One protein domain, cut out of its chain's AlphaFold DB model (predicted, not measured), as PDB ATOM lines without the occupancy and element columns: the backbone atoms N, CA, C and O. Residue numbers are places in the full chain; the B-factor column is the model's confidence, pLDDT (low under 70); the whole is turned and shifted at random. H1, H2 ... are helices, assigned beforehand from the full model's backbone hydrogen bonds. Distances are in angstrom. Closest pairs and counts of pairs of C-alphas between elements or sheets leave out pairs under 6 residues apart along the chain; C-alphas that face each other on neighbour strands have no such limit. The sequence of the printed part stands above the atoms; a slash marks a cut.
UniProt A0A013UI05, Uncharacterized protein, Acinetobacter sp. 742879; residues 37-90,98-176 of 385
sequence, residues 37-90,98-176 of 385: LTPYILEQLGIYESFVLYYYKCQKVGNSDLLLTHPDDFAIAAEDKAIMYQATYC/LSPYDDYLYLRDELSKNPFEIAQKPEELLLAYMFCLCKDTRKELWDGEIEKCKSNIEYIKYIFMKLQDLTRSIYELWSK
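Overview. This is residues 37 to 90 and 98 to 176 of the 385 residues of an uncharacterized protein of Acinetobacter sp. 742879 (UniProt A0A013UI05). The longest helix, H6, lies side by side with H5 and H1 in a bundle of three helices that runs up and down, each against the one before it in the chain. H2 and H3 cross H1, H2 reaching H6 with its first residues, 71 and 72, and the short H4 packs on H5. The printed part has 133 residues with six named helices, H1 to H6 in chain order, and no named strand; the class is all helix. The whole is compact and rounded, with a radius of gyration of the C-alphas of 14.8 A and spans of 46 by 35 by 27 A.

Along the chain. H6 is residues 146 to 175, 42.0 A from first to last C-alpha, ending at C-alpha 175 (237.190, 136.753, 278.318). H5 is residues 122 to 142, 31.8 A. H1 is residues 38 to 61, 33.7 A, beginning at C-alpha 38 (266.510, 118.837, 300.026). H2 is residues 71 to 89, 27.2 A. H3 is residues 101 to 113, 19.0 A, beginning at C-alpha 101 (250.414, 108.390, 286.769). H4 is residues 115 to 118, 6.4 A.

Arrangement. H6 and H5 form a helical hairpin: they touch at a shallow tilt of 19 degrees, opposite ways, with the closest C-alphas those of Thr 137 and Cys 149, 5.5 A apart. H1, the hub, touches five helices. It touches H5 at a shallow tilt of 33 degrees, only just short of steep, opposite ways; the closest C-alphas, of Leu 45 and Cys 134, are 5.9 A apart. With residues 38 to 48 alone H1 touches H6, the same way, at 33 degrees, again only just shallow; the closest C-alphas, of Gln 44 and Ile 153, are 6.9 A apart. H2 touches H1 at a steep tilt of 62 degrees, opposite ways, closest at the C-alphas of Phe 51 and Ala 78, 5.2 A. H3 touches H1 about perpendicular, at 89 degrees, closest at the C-alphas of Leu 53 and Leu 107, 6.4 A. H4 touches H5, closest at the C-alphas of Pro 115 and Ala 128, 5.2 A. H3 and H6 are apart. In H1 and H6 every O i to N i+4 pair is within hydrogen-bond range; H2 has 14 of 15, H3 8 of 9, H5 15 of 17, and H4 is too short for such a pair.

Size, cuts and confidence. The C-alphas farthest apart, of Asp 143 and Lys 176, are 47.2 A apart. Residues 91 to 97 are not printed, and C-alphas 90 and 98 are 17.5 A apart across this cut. Of the links printed whole, none is long. Mean pLDDT of the printed part is 76.8; residues 62 to 75, 78 to 90, 98 to 103 and 169 to 176 are under 70.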
ATOM      1  N   LEU A  37     267.579 120.986 303.470       82.44
ATOM      2  CA  LEU A  37     266.674 121.723 302.586       82.44
ATOM      3  C   LEU A  37     266.268 120.925 301.340       82.44
ATOM      4  O   LEU A  37     265.480 121.413 300.526       82.44
ATOM      5  N   THR A  38     266.797 119.713 301.169       76.50
ATOM      6  CA  THR A  38     266.510 118.837 300.026       76.50
ATOM      7  C   THR A  38     265.011 118.565 299.849       76.50
ATOM      8  O   THR A  38     264.538 118.705 298.716       76.50
ATOM      9  N   PRO A  39     264.224 118.249 300.904       77.38
ATOM     10  CA  PRO A  39     262.785 118.012 300.762       77.38
ATOM     11  C   PRO A  39     262.037 119.231 300.210       77.38
ATOM     12  O   PRO A  39     261.278 119.099 299.252       77.38
ATOM     13  N   TYR A  40     262.333 120.425 300.733       80.38
ATOM     14  CA  TYR A  40     261.754 121.682 300.250       80.38
ATOM     15  C   TYR A  40     262.101 121.943 298.776       80.38
ATOM     16  O   TYR A  40     261.237 122.302 297.976       80.38
ATOM     17  N   ILE A  41     263.362 121.734 298.381       76.88
ATOM     18  CA  ILE A  41     263.796 121.937 296.991       76.88
ATOM     19  C   ILE A  41     263.049 120.988 296.046       76.88
ATOM     20  O   ILE A  41     262.581 121.412 294.987       76.88
ATOM     21  N   LEU A  42     262.916 119.711 296.419       77.94
ATOM     22  CA  LEU A  42     262.198 118.712 295.625       77.94
ATOM     23  C   LEU A  42     260.713 119.048 295.478       77.94
ATOM     24  O   LEU A  42     260.174 118.922 294.378       77.94
ATOM     25  N   GLU A  43     260.078 119.499 296.555       77.38
ATOM     26  CA  GLU A  43     258.681 119.925 296.555       77.38
ATOM     27  C   GLU A  43     258.457 121.102 295.600       77.38
ATOM     28  O   GLU A  43     257.626 121.020 294.694       77.38
ATOM     29  N   GLN A  44     259.261 122.164 295.726       81.12
ATOM     30  CA  GLN A  44     259.152 123.337 294.857       81.12
ATOM     31  C   GLN A  44     259.363 122.971 293.381       81.12
ATOM     32  O   GLN A  44     258.584 123.383 292.521       81.12
ATOM     33  N   LEU A  45     260.370 122.146 293.067       82.44
ATOM     34  CA  LEU A  45     260.574 121.644 291.703       82.44
ATOM     35  C   LEU A  45     259.380 120.824 291.200       82.44
ATOM     36  O   LEU A  45     259.013 120.942 290.030       82.44
ATOM     37  N   GLY A  46     258.776 120.015 292.073       77.38
ATOM     38  CA  GLY A  46     257.583 119.228 291.772       77.38
ATOM     39  C   GLY A  46     256.398 120.096 291.358       77.38
ATOM     40  O   GLY A  46     255.756 119.790 290.353       77.38
ATOM     41  N   ILE A  47     256.149 121.204 292.060       79.31
ATOM     42  CA  ILE A  47     255.060 122.148 291.752       79.31
ATOM     43  C   ILE A  47     255.239 122.747 290.349       79.31
ATOM     44  O   ILE A  47     254.347 122.644 289.500       79.31
ATOM     45  N   TYR A  48     256.406 123.337 290.068       83.81
ATOM     46  CA  TYR A  48     256.631 124.039 288.799       83.81
ATOM     47  C   TYR A  48     256.722 123.086 287.600       83.81
ATOM     48  O   TYR A  48     256.191 123.393 286.530       83.81
ATOM     49  N   GLU A  49     257.341 121.912 287.761       85.19
ATOM     50  CA  GLU A  49     257.368 120.892 286.707       85.19
ATOM     51  C   GLU A  49     255.959 120.341 286.442       85.19
ATOM     52  O   GLU A  49     255.559 120.205 285.285       85.19
ATOM     53  N   SER A  50     255.159 120.103 287.487       80.06
ATOM     54  CA  SER A  50     253.776 119.628 287.338       80.06
ATOM     55  C   SER A  50     252.900 120.625 286.588       80.06
ATOM     56  O   SER A  50     252.088 120.209 285.759       80.06
ATOM     57  N   PHE A  51     253.094 121.930 286.797       83.12
ATOM     58  CA  PHE A  51     252.416 122.966 286.018       83.12
ATOM     59  C   PHE A  51     252.717 122.856 284.517       83.12
ATOM     60  O   PHE A  51     251.791 122.826 283.702       83.12
ATOM     61  N   VAL A  52     253.997 122.729 284.144       86.19
ATOM     62  CA  VAL A  52     254.422 122.529 282.744       86.19
ATOM     63  C   VAL A  52     253.797 121.258 282.169       86.19
ATOM     64  O   VAL A  52     253.203 121.281 281.091       86.19
ATOM     65  N   LEU A  53     253.910 120.139 282.882       85.38
ATOM     66  CA  LEU A  53     253.425 118.849 282.399       85.38
ATOM     67  C   LEU A  53     251.900 118.821 282.278       85.38
ATOM     68  O   LEU A  53     251.366 118.233 281.339       85.38
ATOM     69  N   TYR A  54     251.186 119.490 283.184       81.00
ATOM     70  CA  TYR A  54     249.739 119.615 283.096       81.00
ATOM     71  C   TYR A  54     249.319 120.459 281.890       81.00
ATOM     72  O   TYR A  54     248.380 120.089 281.183       81.00
ATOM     73  N   TYR A  55     250.047 121.542 281.605       81.56
ATOM     74  CA  TYR A  55     249.859 122.339 280.391       81.56
ATOM     75  C   TYR A  55     250.019 121.487 279.135       81.56
ATOM     76  O   TYR A  55     249.127 121.445 278.285       81.56
ATOM     77  N   TYR A  56     251.106 120.720 279.072       83.81
ATOM     78  CA  TYR A  56     251.391 119.838 277.949       83.81
ATOM     79  C   TYR A  56     250.344 118.726 277.786       83.81
ATOM     80  O   TYR A  56     249.884 118.450 276.676       83.81
ATOM     81  N   LYS A  57     249.886 118.133 278.896       81.31
ATOM     82  CA  LYS A  57     248.789 117.157 278.899       81.31
ATOM     83  C   LYS A  57     247.522 117.742 278.283       81.31
ATOM     84  O   LYS A  57     246.909 117.107 277.427       81.31
ATOM     85  N   CYS A  58     247.129 118.944 278.698       77.31
ATOM     86  CA  CYS A  58     245.935 119.595 278.170       77.31
ATOM     87  C   CYS A  58     246.058 119.897 276.670       77.31
ATOM     88  O   CYS A  58     245.113 119.627 275.936       77.31
ATOM     89  N   GLN A  59     247.228 120.349 276.200       75.94
ATOM     90  CA  GLN A  59     247.491 120.534 274.765       75.94
ATOM     91  C   GLN A  59     247.339 119.234 273.950       75.94
ATOM     92  O   GLN A  59     246.910 119.281 272.800       75.94
ATOM     93  N   LYS A  60     247.691 118.071 274.519       75.50
ATOM     94  CA  LYS A  60     247.629 116.765 273.831       75.50
ATOM     95  C   LYS A  60     246.233 116.131 273.818       75.50
ATOM     96  O   LYS A  60     245.909 115.423 272.867       75.50
ATOM     97  N   VAL A  61     245.423 116.332 274.864       70.00
ATOM     98  CA  VAL A  61     244.126 115.639 275.050       70.00
ATOM     99  C   VAL A  61     242.983 116.281 274.250       70.00
ATOM    100  O   VAL A  61     242.006 115.609 273.916       70.00
ATOM    101  N   GLY A  62     243.097 117.551 273.870       56.16
ATOM    102  CA  GLY A  62     242.161 118.180 272.948       56.16
ATOM    103  C   GLY A  62     242.570 119.605 272.610       56.16
ATOM    104  O   GLY A  62     243.248 120.255 273.397       56.16
ATOM    105  N   ASN A  63     242.102 120.102 271.461       47.56
ATOM    106  CA  ASN A  63     242.193 121.505 271.028       47.56
ATOM    107  C   ASN A  63     241.393 122.455 271.954       47.56
ATOM    108  O   ASN A  63     240.638 123.304 271.483       47.56
ATOM    109  N   SER A  64     241.463 122.291 273.276       50.03
ATOM    110  CA  SER A  64     240.983 123.300 274.206       50.03
ATOM    111  C   SER A  64     241.966 124.454 274.134       50.03
ATOM    112  O   SER A  64     243.119 124.306 274.544       50.03
ATOM    113  N   ASP A  65     241.528 125.590 273.597       56.09
ATOM    114  CA  ASP A  65     242.304 126.815 273.699       56.09
ATOM    115  C   ASP A  65     242.429 127.125 275.192       56.09
ATOM    116  O   ASP A  65     241.477 127.569 275.830       56.09
ATOM    117  N   LEU A  66     243.595 126.820 275.771       58.03
ATOM    118  CA  LEU A  66     243.907 127.029 277.190       58.03
ATOM    119  C   LEU A  66     243.717 128.496 277.614       58.03
ATOM    120  O   LEU A  66     243.637 128.797 278.798       58.03
ATOM    121  N   LEU A  67     243.562 129.394 276.635       52.62
ATOM    122  CA  LEU A  67     243.105 130.771 276.787       52.62
ATOM    123  C   LEU A  67     241.645 130.939 277.233       52.62
ATOM    124  O   LEU A  67     241.233 132.069 277.473       52.62
ATOM    125  N   LEU A  68     240.844 129.875 277.305       54.91
ATOM    126  CA  LEU A  68     239.477 129.907 277.841       54.91
ATOM    127  C   LEU A  68     239.416 129.566 279.332       54.91
ATOM    128  O   LEU A  68     238.370 129.756 279.950       54.91
ATOM    129  N   THR A  69     240.524 129.118 279.916       64.88
ATOM    130  CA  THR A  69     240.644 128.861 281.351       64.88
ATOM    131  C   THR A  69     241.398 130.019 281.992       64.88
ATOM    132  O   THR A  69     242.435 130.444 281.479       64.88
ATOM    133  N   HIS A  70     240.894 130.547 283.110       67.88
ATOM    134  CA  HIS A  70     241.642 131.551 283.860       67.88
ATOM    135  C   HIS A  70     242.960 130.921 284.353       67.88
ATOM    136  O   HIS A  70     242.944 129.791 284.844       67.88
ATOM    137  N   PRO A  71     244.112 131.602 284.238       65.19
ATOM    138  CA  PRO A  71     245.403 131.005 284.589       65.19
ATOM    139  C   PRO A  71     245.518 130.618 286.066       65.19
ATOM    140  O   PRO A  71     246.260 129.693 286.385       65.19
ATOM    141  N   ASP A  72     244.768 131.276 286.954       67.94
ATOM    142  CA  ASP A  72     244.739 130.910 288.376       67.94
ATOM    143  C   ASP A  72     243.973 129.598 288.587       67.94
ATOM    144  O   ASP A  72     244.462 128.720 289.287       67.94
ATOM    145  N   ASP A  73     242.843 129.406 287.898       68.94
ATOM    146  CA  ASP A  73     242.100 128.139 287.927       68.94
ATOM    147  C   ASP A  73     242.948 127.003 287.340       68.94
ATOM    148  O   ASP A  73     242.918 125.867 287.812       68.94
ATOM    149  N   PHE A  74     243.740 127.315 286.308       69.44
ATOM    150  CA  PHE A  74     244.668 126.366 285.706       69.44
ATOM    151  C   PHE A  74     245.797 125.973 286.668       69.44
ATOM    152  O   PHE A  74     246.141 124.795 286.752       69.44
ATOM    153  N   ALA A  75     246.362 126.943 287.391       66.94
ATOM    154  CA  ALA A  75     247.404 126.699 288.380       66.94
ATOM    155  C   ALA A  75     246.888 125.860 289.555       66.94
ATOM    156  O   ALA A  75     247.528 124.871 289.893       66.94
ATOM    157  N   ILE A  76     245.698 126.175 290.079       73.44
ATOM    158  CA  ILE A  76     245.037 125.380 291.125       73.44
ATOM    159  C   ILE A  76     244.813 123.945 290.638       73.44
ATOM    160  O   ILE A  76     245.180 122.992 291.312       73.44
ATOM    161  N   ALA A  77     244.304 123.762 289.416       71.75
ATOM    162  CA  ALA A  77     244.102 122.424 288.862       71.75
ATOM    163  C   ALA A  77     245.417 121.651 288.622       71.75
ATOM    164  O   ALA A  77     245.412 120.418 288.636       71.75
ATOM    165  N   ALA A  78     246.531 122.346 288.365       67.75
ATOM    166  CA  ALA A  78     247.853 121.728 288.275       67.75
ATOM    167  C   ALA A  78     248.358 121.285 289.655       67.75
ATOM    168  O   ALA A  78     248.900 120.188 289.788       67.75
ATOM    169  N   GLU A  79     248.152 122.128 290.662       67.44
ATOM    170  CA  GLU A  79     248.539 121.902 292.051       67.44
ATOM    171  C   GLU A  79     247.732 120.768 292.690       67.44
ATOM    172  O   GLU A  79     248.325 119.829 293.211       67.44
ATOM    173  N   ASP A  80     246.405 120.757 292.536       67.31
ATOM    174  CA  ASP A  80     245.534 119.669 293.003       67.31
ATOM    175  C   ASP A  80     246.002 118.306 292.467       67.31
ATOM    176  O   ASP A  80     246.001 117.292 293.172       67.31
ATOM    177  N   LYS A  81     246.456 118.274 291.208       64.81
ATOM    178  CA  LYS A  81     247.022 117.067 290.594       64.81
ATOM    179  C   LYS A  81     248.395 116.706 291.149       64.81
ATOM    180  O   LYS A  81     248.676 115.517 291.287       64.81
ATOM    181  N   ALA A  82     249.229 117.693 291.469       61.12
ATOM    182  CA  ALA A  82     250.530 117.478 292.098       61.12
ATOM    183  C   ALA A  82     250.383 116.943 293.536       61.12
ATOM    184  O   ALA A  82     251.052 115.977 293.905       61.12
ATOM    185  N   ILE A  83     249.445 117.487 294.314       62.44
ATOM    186  CA  ILE A  83     249.129 117.024 295.674       62.44
ATOM    187  C   ILE A  83     248.585 115.593 295.634       62.44
ATOM    188  O   ILE A  83     249.042 114.727 296.382       62.44
ATOM    189  N   MET A  84     247.660 115.305 294.710       59.38
ATOM    190  CA  MET A  84     247.152 113.945 294.505       59.38
ATOM    191  C   MET A  84     248.284 112.960 294.164       59.38
ATOM    192  O   MET A  84     248.291 111.830 294.658       59.38
ATOM    193  N   TYR A  85     249.262 113.387 293.358       56.44
ATOM    194  CA  TYR A  85     250.447 112.596 293.025       56.44
ATOM    195  C   TYR A  85     251.316 112.297 294.264       56.44
ATOM    196  O   TYR A  85     251.649 111.135 294.506       56.44
ATOM    197  N   GLN A  86     251.625 113.309 295.082       54.69
ATOM    198  CA  GLN A  86     252.459 113.163 296.282       54.69
ATOM    199  C   GLN A  86     251.794 112.281 297.352       54.69
ATOM    200  O   GLN A  86     252.432 111.375 297.887       54.69
ATOM    201  N   ALA A  87     250.494 112.472 297.606       55.56
ATOM    202  CA  ALA A  87     249.737 111.679 298.578       55.56
ATOM    203  C   ALA A  87     249.646 110.189 298.194       55.56
ATOM    204  O   ALA A  87     249.706 109.314 299.056       55.56
ATOM    205  N   THR A  88     249.539 109.884 296.897       48.81
ATOM    206  CA  THR A  88     249.399 108.500 296.410       48.81
ATOM    207  C   THR A  88     250.719 107.715 296.493       48.81
ATOM    208  O   THR A  88     250.707 106.518 296.789       48.81
ATOM    209  N   TYR A  89     251.865 108.374 296.273       43.97
ATOM    210  CA  TYR A  89     253.185 107.726 296.250       43.97
ATOM    211  C   TYR A  89     253.856 107.660 297.631       43.97
ATOM    212  O   TYR A  89     254.522 106.673 297.933       43.97
ATOM    213  N   CYS A  90     253.657 108.658 298.502       45.03
ATOM    214  CA  CYS A  90     254.233 108.640 299.854       45.03
ATOM    215  C   CYS A  90     253.538 107.654 300.814       45.03
ATOM    216  O   CYS A  90     254.062 107.417 301.899       45.03
ATOM    217  N   LEU A  98     246.391 101.802 286.978       41.66
ATOM    218  CA  LEU A  98     246.304 102.363 285.625       41.66
ATOM    219  C   LEU A  98     245.590 103.735 285.674       41.66
ATOM    220  O   LEU A  98     244.528 103.821 286.287       41.66
ATOM    221  N   SER A  99     246.118 104.744 284.942       49.44
ATOM    222  CA  SER A  99     245.561 106.106 284.682       49.44
ATOM    223  C   SER A  99     245.524 107.046 285.910       49.44
ATOM    224  O   SER A  99     244.728 106.742 286.794       49.44
ATOM    225  N   PRO A 100     246.250 108.199 286.040       50.31
ATOM    226  CA  PRO A 100     246.962 109.113 285.113       50.31
ATOM    227  C   PRO A 100     248.469 109.327 285.457       50.31
ATOM    228  O   PRO A 100     249.074 110.327 285.071       50.31
ATOM    229  N   TYR A 101     249.041 108.407 286.239       49.50
ATOM    230  CA  TYR A 101     250.414 108.390 286.769       49.50
ATOM    231  C   TYR A 101     251.477 108.184 285.677       49.50
ATOM    232  O   TYR A 101     252.445 108.944 285.602       49.50
ATOM    233  N   ASP A 102     251.237 107.220 284.782       52.41
ATOM    234  CA  ASP A 102     252.114 106.951 283.641       52.41
ATOM    235  C   ASP A 102     252.199 108.164 282.720       52.41
ATOM    236  O   ASP A 102     253.259 108.424 282.166       52.41
ATOM    237  N   ASP A 103     251.124 108.959 282.620       62.00
ATOM    238  CA  ASP A 103     251.087 110.136 281.758       62.00
ATOM    239  C   ASP A 103     252.135 111.173 282.173       62.00
ATOM    240  O   ASP A 103     252.810 111.701 281.309       62.00
ATOM    241  N   TYR A 104     252.320 111.494 283.459       71.06
ATOM    242  CA  TYR A 104     253.257 112.565 283.848       71.06
ATOM    243  C   TYR A 104     254.723 112.147 283.712       71.06
ATOM    244  O   TYR A 104     255.538 112.936 283.231       71.06
ATOM    245  N   LEU A 105     255.058 110.906 284.079       74.75
ATOM    246  CA  LEU A 105     256.393 110.348 283.840       74.75
ATOM    247  C   LEU A 105     256.673 110.242 282.337       74.75
ATOM    248  O   LEU A 105     257.728 110.678 281.879       74.75
ATOM    249  N   TYR A 106     255.697 109.763 281.563       80.56
ATOM    250  CA  TYR A 106     255.758 109.712 280.106       80.56
ATOM    251  C   TYR A 106     255.933 111.102 279.483       80.56
ATOM    252  O   TYR A 106     256.834 111.295 278.675       80.56
ATOM    253  N   LEU A 107     255.126 112.089 279.882       83.69
ATOM    254  CA  LEU A 107     255.191 113.464 279.379       83.69
ATOM    255  C   LEU A 107     256.520 114.130 279.749       83.69
ATOM    256  O   LEU A 107     257.080 114.864 278.937       83.69
ATOM    257  N   ARG A 108     257.063 113.859 280.944       87.00
ATOM    258  CA  ARG A 108     258.394 114.335 281.342       87.00
ATOM    259  C   ARG A 108     259.485 113.709 280.482       87.00
ATOM    260  O   ARG A 108     260.402 114.416 280.068       87.00
ATOM    261  N   ASP A 109     259.389 112.418 280.184       86.69
ATOM    262  CA  ASP A 109     260.321 111.728 279.291       86.69
ATOM    263  C   ASP A 109     260.193 112.213 277.837       86.69
ATOM    264  O   ASP A 109     261.201 112.343 277.140       86.69
ATOM    265  N   GLU A 110     258.981 112.516 277.367       88.75
ATOM    266  CA  GLU A 110     258.742 113.155 276.069       88.75
ATOM    267  C   GLU A 110     259.369 114.550 276.006       88.75
ATOM    268  O   GLU A 110     260.160 114.824 275.103       88.75
ATOM    269  N   LEU A 111     259.089 115.419 276.982       90.56
ATOM    270  CA  LEU A 111     259.677 116.757 277.015       90.56
ATOM    271  C   LEU A 111     261.191 116.703 277.215       90.56
ATOM    272  O   LEU A 111     261.898 117.511 276.634       90.56
ATOM    273  N   SER A 112     261.732 115.723 277.938       89.88
ATOM    274  CA  SER A 112     263.188 115.551 278.066       89.88
ATOM    275  C   SER A 112     263.874 115.236 276.730       89.88
ATOM    276  O   SER A 112     265.043 115.580 276.545       89.88
ATOM    277  N   LYS A 113     263.159 114.605 275.790       91.19
ATOM    278  CA  LYS A 113     263.632 114.355 274.419       91.19
ATOM    279  C   LYS A 113     263.538 115.603 273.546       91.19
ATOM    280  O   LYS A 113     264.420 115.827 272.723       91.19
ATOM    281  N   ASN A 114     262.477 116.395 273.707       90.44
ATOM    282  CA  ASN A 114     262.272 117.622 272.944       90.44
ATOM    283  C   ASN A 114     261.408 118.640 273.719       90.44
ATOM    284  O   ASN A 114     260.186 118.668 273.541       90.44
ATOM    285  N   PRO A 115     262.013 119.529 274.534       92.00
ATOM    286  CA  PRO A 115     261.259 120.505 275.327       92.00
ATOM    287  C   PRO A 115     260.471 121.492 274.470       92.00
ATOM    288  O   PRO A 115     259.497 122.079 274.926       92.00
ATOM    289  N   PHE A 116     260.866 121.663 273.208       92.00
ATOM    290  CA  PHE A 116     260.195 122.558 272.281       92.00
ATOM    291  C   PHE A 116     258.788 122.077 271.912       92.00
ATOM    292  O   PHE A 116     258.019 122.887 271.404       92.00
ATOM    293  N   GLU A 117     258.405 120.814 272.151       88.44
ATOM    294  CA  GLU A 117     257.064 120.308 271.802       88.44
ATOM    295  C   GLU A 117     255.927 121.004 272.561       88.44
ATOM    296  O   GLU A 117     254.843 121.144 271.997       88.44
ATOM    297  N   ILE A 118     256.177 121.511 273.774       85.88
ATOM    298  CA  ILE A 118     255.160 122.223 274.568       85.88
ATOM    299  C   ILE A 118     254.812 123.609 274.008       85.88
ATOM    300  O   ILE A 118     253.728 124.134 274.245       85.88
ATOM    301  N   ALA A 119     255.733 124.231 273.273       80.31
ATOM    302  CA  ALA A 119     255.576 125.611 272.839       80.31
ATOM    303  C   ALA A 119     254.895 125.679 271.469       80.31
ATOM    304  O   ALA A 119     255.568 125.727 270.439       80.31
ATOM    305  N   GLN A 120     253.566 125.633 271.436       77.81
ATOM    306  CA  GLN A 120     252.784 125.832 270.214       77.81
ATOM    307  C   GLN A 120     252.757 127.310 269.812       77.81
ATOM    308  O   GLN A 120     252.802 127.628 268.625       77.81
ATOM    309  N   LYS A 121     252.750 128.214 270.797       77.88
ATOM    310  CA  LYS A 121     252.774 129.671 270.604       77.88
ATOM    311  C   LYS A 121     254.130 130.256 271.022       77.88
ATOM    312  O   LYS A 121     254.779 129.696 271.907       77.88
ATOM    313  N   PRO A 122     254.576 131.393 270.453       76.94
ATOM    314  CA  PRO A 122     255.872 131.984 270.796       76.94
ATOM    315  C   PRO A 122     256.063 132.238 272.296       76.94
ATOM    316  O   PRO A 122     257.119 131.940 272.847       76.94
ATOM    317  N   GLU A 123     255.032 132.739 272.981       76.62
ATOM    318  CA  GLU A 123     255.081 132.988 274.424       76.62
ATOM    319  C   GLU A 123     255.222 131.720 275.283       76.62
ATOM    320  O   GLU A 123     255.756 131.781 276.391       76.62
ATOM    321  N   GLU A 124     254.796 130.564 274.772       83.31
ATOM    322  CA  GLU A 124     254.867 129.278 275.472       83.31
ATOM    323  C   GLU A 124     256.301 128.719 275.510       83.31
ATOM    324  O   GLU A 124     256.571 127.772 276.245       83.31
ATOM    325  N   LEU A 125     257.263 129.331 274.807       88.88
ATOM    326  CA  LEU A 125     258.685 128.978 274.937       88.88
ATOM    327  C   LEU A 125     259.233 129.245 276.344       88.88
ATOM    328  O   LEU A 125     260.203 128.610 276.757       88.88
ATOM    329  N   LEU A 126     258.567 130.099 277.123       89.88
ATOM    330  CA  LEU A 126     258.835 130.251 278.552       89.88
ATOM    331  C   LEU A 126     258.502 128.979 279.356       89.88
ATOM    332  O   LEU A 126     259.164 128.717 280.356       89.88
ATOM    333  N   LEU A 127     257.537 128.157 278.920       90.50
ATOM    334  CA  LEU A 127     257.243 126.860 279.550       90.50
ATOM    335  C   LEU A 127     258.349 125.844 279.258       90.50
ATOM    336  O   LEU A 127     258.790 125.142 280.165       90.50
ATOM    337  N   ALA A 128     258.842 125.809 278.013       93.69
ATOM    338  CA  ALA A 128     260.000 124.993 277.647       93.69
ATOM    339  C   ALA A 128     261.239 125.405 278.460       93.69
ATOM    340  O   ALA A 128     261.966 124.557 278.975       93.69
ATOM    341  N   TYR A 129     261.448 126.712 278.639       95.31
ATOM    342  CA  TYR A 129     262.526 127.227 279.476       95.31
ATOM    343  C   TYR A 129     262.378 126.820 280.944       95.31
ATOM    344  O   TYR A 129     263.333 126.321 281.537       95.31
ATOM    345  N   MET A 130     261.182 126.979 281.515       94.56
ATOM    346  CA  MET A 130     260.894 126.595 282.896       94.56
ATOM    347  C   MET A 130     261.112 125.094 283.127       94.56
ATOM    348  O   MET A 130     261.697 124.716 284.141       94.56
ATOM    349  N   PHE A 131     260.735 124.247 282.163       94.56
ATOM    350  CA  PHE A 131     261.027 122.812 282.188       94.56
ATOM    351  C   PHE A 131     262.533 122.528 282.240       94.56
ATOM    352  O   PHE A 131     262.998 121.784 283.106       94.56
ATOM    353  N   CYS A 132     263.310 123.153 281.350       95.19
ATOM    354  CA  CYS A 132     264.765 123.004 281.322       95.19
ATOM    355  C   CYS A 132     265.416 123.470 282.634       95.19
ATOM    356  O   CYS A 132     266.299 122.785 283.140       95.19
ATOM    357  N   LEU A 133     264.950 124.571 283.232       95.31
ATOM    358  CA  LEU A 133     265.443 125.029 284.536       95.31
ATOM    359  C   LEU A 133     265.125 124.046 285.667       95.31
ATOM    360  O   LEU A 133     265.979 123.813 286.522       95.31
ATOM    361  N   CYS A 134     263.933 123.441 285.674       92.19
ATOM    362  CA  CYS A 134     263.591 122.404 286.651       92.19
ATOM    363  C   CYS A 134     264.508 121.178 286.501       92.19
ATOM    364  O   CYS A 134     265.017 120.652 287.492       92.19
ATOM    365  N   LYS A 135     264.773 120.756 285.256       92.25
ATOM    366  CA  LYS A 135     265.711 119.672 284.923       92.25
ATOM    367  C   LYS A 135     267.138 119.984 285.392       92.25
ATOM    368  O   LYS A 135     267.764 119.128 286.017       92.25
ATOM    369  N   ASP A 136     267.638 121.189 285.131       93.31
ATOM    370  CA  ASP A 136     268.990 121.601 285.527       93.31
ATOM    371  C   ASP A 136     269.128 121.688 287.046       93.31
ATOM    372  O   ASP A 136     270.071 121.151 287.615       93.31
ATOM    373  N   THR A 137     268.145 122.289 287.714       92.31
ATOM    374  CA  THR A 137     268.138 122.437 289.174       92.31
ATOM    375  C   THR A 137     268.078 121.083 289.866       92.31
ATOM    376  O   THR A 137     268.742 120.865 290.872       92.31
ATOM    377  N   ARG A 138     267.346 120.122 289.295       88.94
ATOM    378  CA  ARG A 138     267.362 118.742 289.782       88.94
ATOM    379  C   ARG A 138     268.750 118.122 289.666       88.94
ATOM    380  O   ARG A 138     269.180 117.449 290.593       88.94
ATOM    381  N   LYS A 139     269.451 118.331 288.549       89.44
ATOM    382  CA  LYS A 139     270.831 117.851 288.385       89.44
ATOM    383  C   LYS A 139     271.765 118.487 289.418       89.44
ATOM    384  O   LYS A 139     272.534 117.779 290.046       89.44
ATOM    385  N   GLU A 140     271.644 119.790 289.637       90.56
ATOM    386  CA  GLU A 140     272.424 120.517 290.644       90.56
ATOM    387  C   GLU A 140     272.143 120.022 292.065       90.56
ATOM    388  O   GLU A 140     273.066 119.908 292.870       90.56
ATOM    389  N   LEU A 141     270.896 119.650 292.357       87.12
ATOM    390  CA  LEU A 141     270.534 119.025 293.624       87.12
ATOM    391  C   LEU A 141     271.233 117.671 293.800       87.12
ATOM    392  O   LEU A 141     271.780 117.407 294.866       87.12
ATOM    393  N   TRP A 142     271.269 116.839 292.751       87.12
ATOM    394  CA  TRP A 142     272.027 115.578 292.756       87.12
ATOM    395  C   TRP A 142     273.533 115.794 292.950       87.12
ATOM    396  O   TRP A 142     274.185 114.969 293.586       87.12
ATOM    397  N   ASP A 143     274.067 116.900 292.432       90.69
ATOM    398  CA  ASP A 143     275.471 117.291 292.584       90.69
ATOM    399  C   ASP A 143     275.767 117.931 293.967       90.69
ATOM    400  O   ASP A 143     276.923 118.216 294.279       90.69
ATOM    401  N   GLY A 144     274.752 118.123 294.822       87.50
ATOM    402  CA  GLY A 144     274.887 118.684 296.174       87.50
ATOM    403  C   GLY A 144     274.922 120.218 296.242       87.50
ATOM    404  O   GLY A 144     275.281 120.786 297.273       87.50
ATOM    405  N   GLU A 145     274.542 120.914 295.170       92.44
ATOM    406  CA  GLU A 145     274.626 122.376 295.032       92.44
ATOM    407  C   GLU A 145     273.396 123.095 295.635       92.44
ATOM    408  O   GLU A 145     272.640 123.787 294.946       92.44
ATOM    409  N   ILE A 146     273.171 122.936 296.946       89.62
ATOM    410  CA  ILE A 146     271.942 123.373 297.647       89.62
ATOM    411  C   ILE A 146     271.646 124.878 297.500       89.62
ATOM    412  O   ILE A 146     270.523 125.266 297.174       89.62
ATOM    413  N   GLU A 147     272.637 125.753 297.695       90.38
ATOM    414  CA  GLU A 147     272.438 127.213 297.594       90.38
ATOM    415  C   GLU A 147     272.132 127.675 296.163       90.38
ATOM    416  O   GLU A 147     271.364 128.621 295.935       90.38
ATOM    417  N   LYS A 148     272.694 126.972 295.176       92.44
ATOM    418  CA  LYS A 148     272.384 127.205 293.769       92.44
ATOM    419  C   LYS A 148     270.945 126.796 293.468       92.44
ATOM    420  O   LYS A 148     270.207 127.565 292.854       92.44
ATOM    421  N   CYS A 149     270.512 125.658 294.010       90.50
ATOM    422  CA  CYS A 149     269.141 125.183 293.873       90.50
ATOM    423  C   CYS A 149     268.114 126.165 294.446       90.50
ATOM    424  O   CYS A 149     267.113 126.446 293.789       90.50
ATOM    425  N   LYS A 150     268.379 126.758 295.618       90.81
ATOM    426  CA  LYS A 150     267.522 127.810 296.193       90.81
ATOM    427  C   LYS A 150     267.389 129.012 295.262       90.81
ATOM    428  O   LYS A 150     266.286 129.487 295.003       90.81
ATOM    429  N   SER A 151     268.520 129.480 294.738       92.56
ATOM    430  CA  SER A 151     268.557 130.621 293.821       92.56
ATOM    431  C   SER A 151     267.776 130.331 292.535       92.56
ATOM    432  O   SER A 151     267.035 131.187 292.052       92.56
ATOM    433  N   ASN A 152     267.891 129.109 292.007       93.00
ATOM    434  CA  ASN A 152     267.129 128.686 290.839       93.00
ATOM    435  C   ASN A 152     265.632 128.585 291.131       93.00
ATOM    436  O   ASN A 152     264.845 129.008 290.292       93.00
ATOM    437  N   ILE A 153     265.224 128.068 292.294       90.75
ATOM    438  CA  ILE A 153     263.807 127.984 292.680       90.75
ATOM    439  C   ILE A 153     263.167 129.370 292.722       90.75
ATOM    440  O   ILE A 153     262.109 129.563 292.126       90.75
ATOM    441  N   GLU A 154     263.817 130.353 293.347       91.62
ATOM    442  CA  GLU A 154     263.307 131.732 293.369       91.62
ATOM    443  C   GLU A 154     263.177 132.312 291.955       91.62
ATOM    444  O   GLU A 154     262.217 133.016 291.630       91.62
ATOM    445  N   TYR A 155     264.116 131.975 291.070       92.38
ATOM    446  CA  TYR A 155     264.048 132.406 289.682       92.38
ATOM    447  C   TYR A 155     262.953 131.683 288.878       92.38
ATOM    448  O   TYR A 155     262.243 132.320 288.097       92.38
ATOM    449  N   ILE A 156     262.753 130.382 289.097       91.69
ATOM    450  CA  ILE A 156     261.658 129.601 288.505       91.69
ATOM    451  C   ILE A 156     260.310 130.165 288.964       91.69
ATOM    452  O   ILE A 156     259.439 130.404 288.129       91.69
ATOM    453  N   LYS A 157     260.162 130.481 290.255       90.31
ATOM    454  CA  LYS A 157     258.981 131.151 290.810       90.31
ATOM    455  C   LYS A 157     258.705 132.482 290.115       90.31
ATOM    456  O   LYS A 157     257.571 132.759 289.731       90.31
ATOM    457  N   TYR A 158     259.743 133.290 289.893       89.50
ATOM    458  CA  TYR A 158     259.619 134.529 289.128       89.50
ATOM    459  C   TYR A 158     259.107 134.276 287.699       89.50
ATOM    460  O   TYR A 158     258.190 134.966 287.252       89.50
ATOM    461  N   ILE A 159     259.648 133.281 286.986       89.38
ATOM    462  CA  ILE A 159     259.198 132.922 285.628       89.38
ATOM    463  C   ILE A 159     257.740 132.461 285.639       89.38
ATOM    464  O   ILE A 159     256.953 132.919 284.810       89.38
ATOM    465  N   PHE A 160     257.374 131.604 286.589       86.44
ATOM    466  CA  PHE A 160     256.013 131.118 286.781       86.44
ATOM    467  C   PHE A 160     255.025 132.277 286.971       86.44
ATOM    468  O   PHE A 160     254.040 132.373 286.238       86.44
ATOM    469  N   MET A 161     255.334 133.224 287.863       83.06
ATOM    470  CA  MET A 161     254.505 134.418 288.061       83.06
ATOM    471  C   MET A 161     254.393 135.258 286.781       83.06
ATOM    472  O   MET A 161     253.312 135.738 286.451       83.06
ATOM    473  N   LYS A 162     255.481 135.413 286.013       82.38
ATOM    474  CA  LYS A 162     255.445 136.155 284.741       82.38
ATOM    475  C   LYS A 162     254.610 135.462 283.673       82.38
ATOM    476  O   LYS A 162     253.898 136.139 282.934       82.38
ATOM    477  N   LEU A 163     254.669 134.137 283.602       81.00
ATOM    478  CA  LEU A 163     253.804 133.327 282.749       81.00
ATOM    479  C   LEU A 163     252.329 133.504 283.125       81.00
ATOM    480  O   LEU A 163     251.498 133.724 282.241       81.00
ATOM    481  N   GLN A 164     252.000 133.469 284.417       77.19
ATOM    482  CA  GLN A 164     250.641 133.716 284.904       77.19
ATOM    483  C   GLN A 164     250.164 135.137 284.590       77.19
ATOM    484  O   GLN A 164     249.080 135.306 284.045       77.19
ATOM    485  N   ASP A 165     250.972 136.165 284.850       74.88
ATOM    486  CA  ASP A 165     250.608 137.558 284.559       74.88
ATOM    487  C   ASP A 165     250.382 137.792 283.060       74.88
ATOM    488  O   ASP A 165     249.431 138.476 282.660       74.88
ATOM    489  N   LEU A 166     251.233 137.200 282.215       74.31
ATOM    490  CA  LEU A 166     251.101 137.256 280.764       74.31
ATOM    491  C   LEU A 166     249.797 136.596 280.313       74.31
ATOM    492  O   LEU A 166     249.004 137.200 279.588       74.31
ATOM    493  N   THR A 167     249.574 135.357 280.743       72.94
ATOM    494  CA  THR A 167     248.391 134.580 280.366       72.94
ATOM    495  C   THR A 167     247.116 135.201 280.922       72.94
ATOM    496  O   THR A 167     246.123 135.222 280.204       72.94
ATOM    497  N   ARG A 168     247.146 135.811 282.116       72.75
ATOM    498  CA  ARG A 168     246.018 136.548 282.712       72.75
ATOM    499  C   ARG A 168     245.703 137.786 281.898       72.75
ATOM    500  O   ARG A 168     244.560 137.986 281.507       72.75
ATOM    501  N   SER A 169     246.725 138.567 281.553       67.94
ATOM    502  CA  SER A 169     246.563 139.762 280.721       67.94
ATOM    503  C   SER A 169     245.974 139.412 279.354       67.94
ATOM    504  O   SER A 169     245.089 140.109 278.862       67.94
ATOM    505  N   ILE A 170     246.426 138.312 278.742       67.31
ATOM    506  CA  ILE A 170     245.841 137.793 277.505       67.31
ATOM    507  C   ILE A 170     244.391 137.370 277.772       67.31
ATOM    508  O   ILE A 170     243.491 137.907 277.133       67.31
ATOM    509  N   TYR A 171     244.149 136.482 278.739       68.75
ATOM    510  CA  TYR A 171     242.825 135.977 279.107       68.75
ATOM    511  C   TYR A 171     241.818 137.106 279.319       68.75
ATOM    512  O   TYR A 171     240.787 137.106 278.668       68.75
ATOM    513  N   GLU A 172     242.109 138.111 280.143       65.31
ATOM    514  CA  GLU A 172     241.197 139.230 280.424       65.31
ATOM    515  C   GLU A 172     240.862 140.049 279.169       65.31
ATOM    516  O   GLU A 172     239.707 140.446 278.942       65.31
ATOM    517  N   LEU A 173     241.849 140.232 278.284       62.97
ATOM    518  CA  LEU A 173     241.631 140.836 276.972       62.97
ATOM    519  C   LEU A 173     240.722 139.988 276.079       62.97
ATOM    520  O   LEU A 173     240.070 140.551 275.206       62.97
ATOM    521  N   TRP A 174     240.573 138.689 276.316       60.16
ATOM    522  CA  TRP A 174     239.650 137.817 275.581       60.16
ATOM    523  C   TRP A 174     238.300 137.629 276.280       60.16
ATOM    524  O   TRP A 174     237.262 137.827 275.655       60.16
ATOM    525  N   SER A 175     238.298 137.366 277.583       55.69
ATOM    526  CA  SER A 175     237.190 136.753 278.318       55.69
ATOM    527  C   SER A 175     236.215 137.732 278.972       55.69
ATOM    528  O   SER A 175     235.039 137.400 279.116       55.69
ATOM    529  N   LYS A 176     236.637 138.944 279.371       52.38
ATOM    530  CA  LYS A 176     235.779 139.736 280.271       52.38
ATOM    531  C   LYS A 176     234.640 140.521 279.612       52.38
ATOM    532  O   LYS A 176     234.832 141.328 278.697       52.38
TER     533      LYS A 176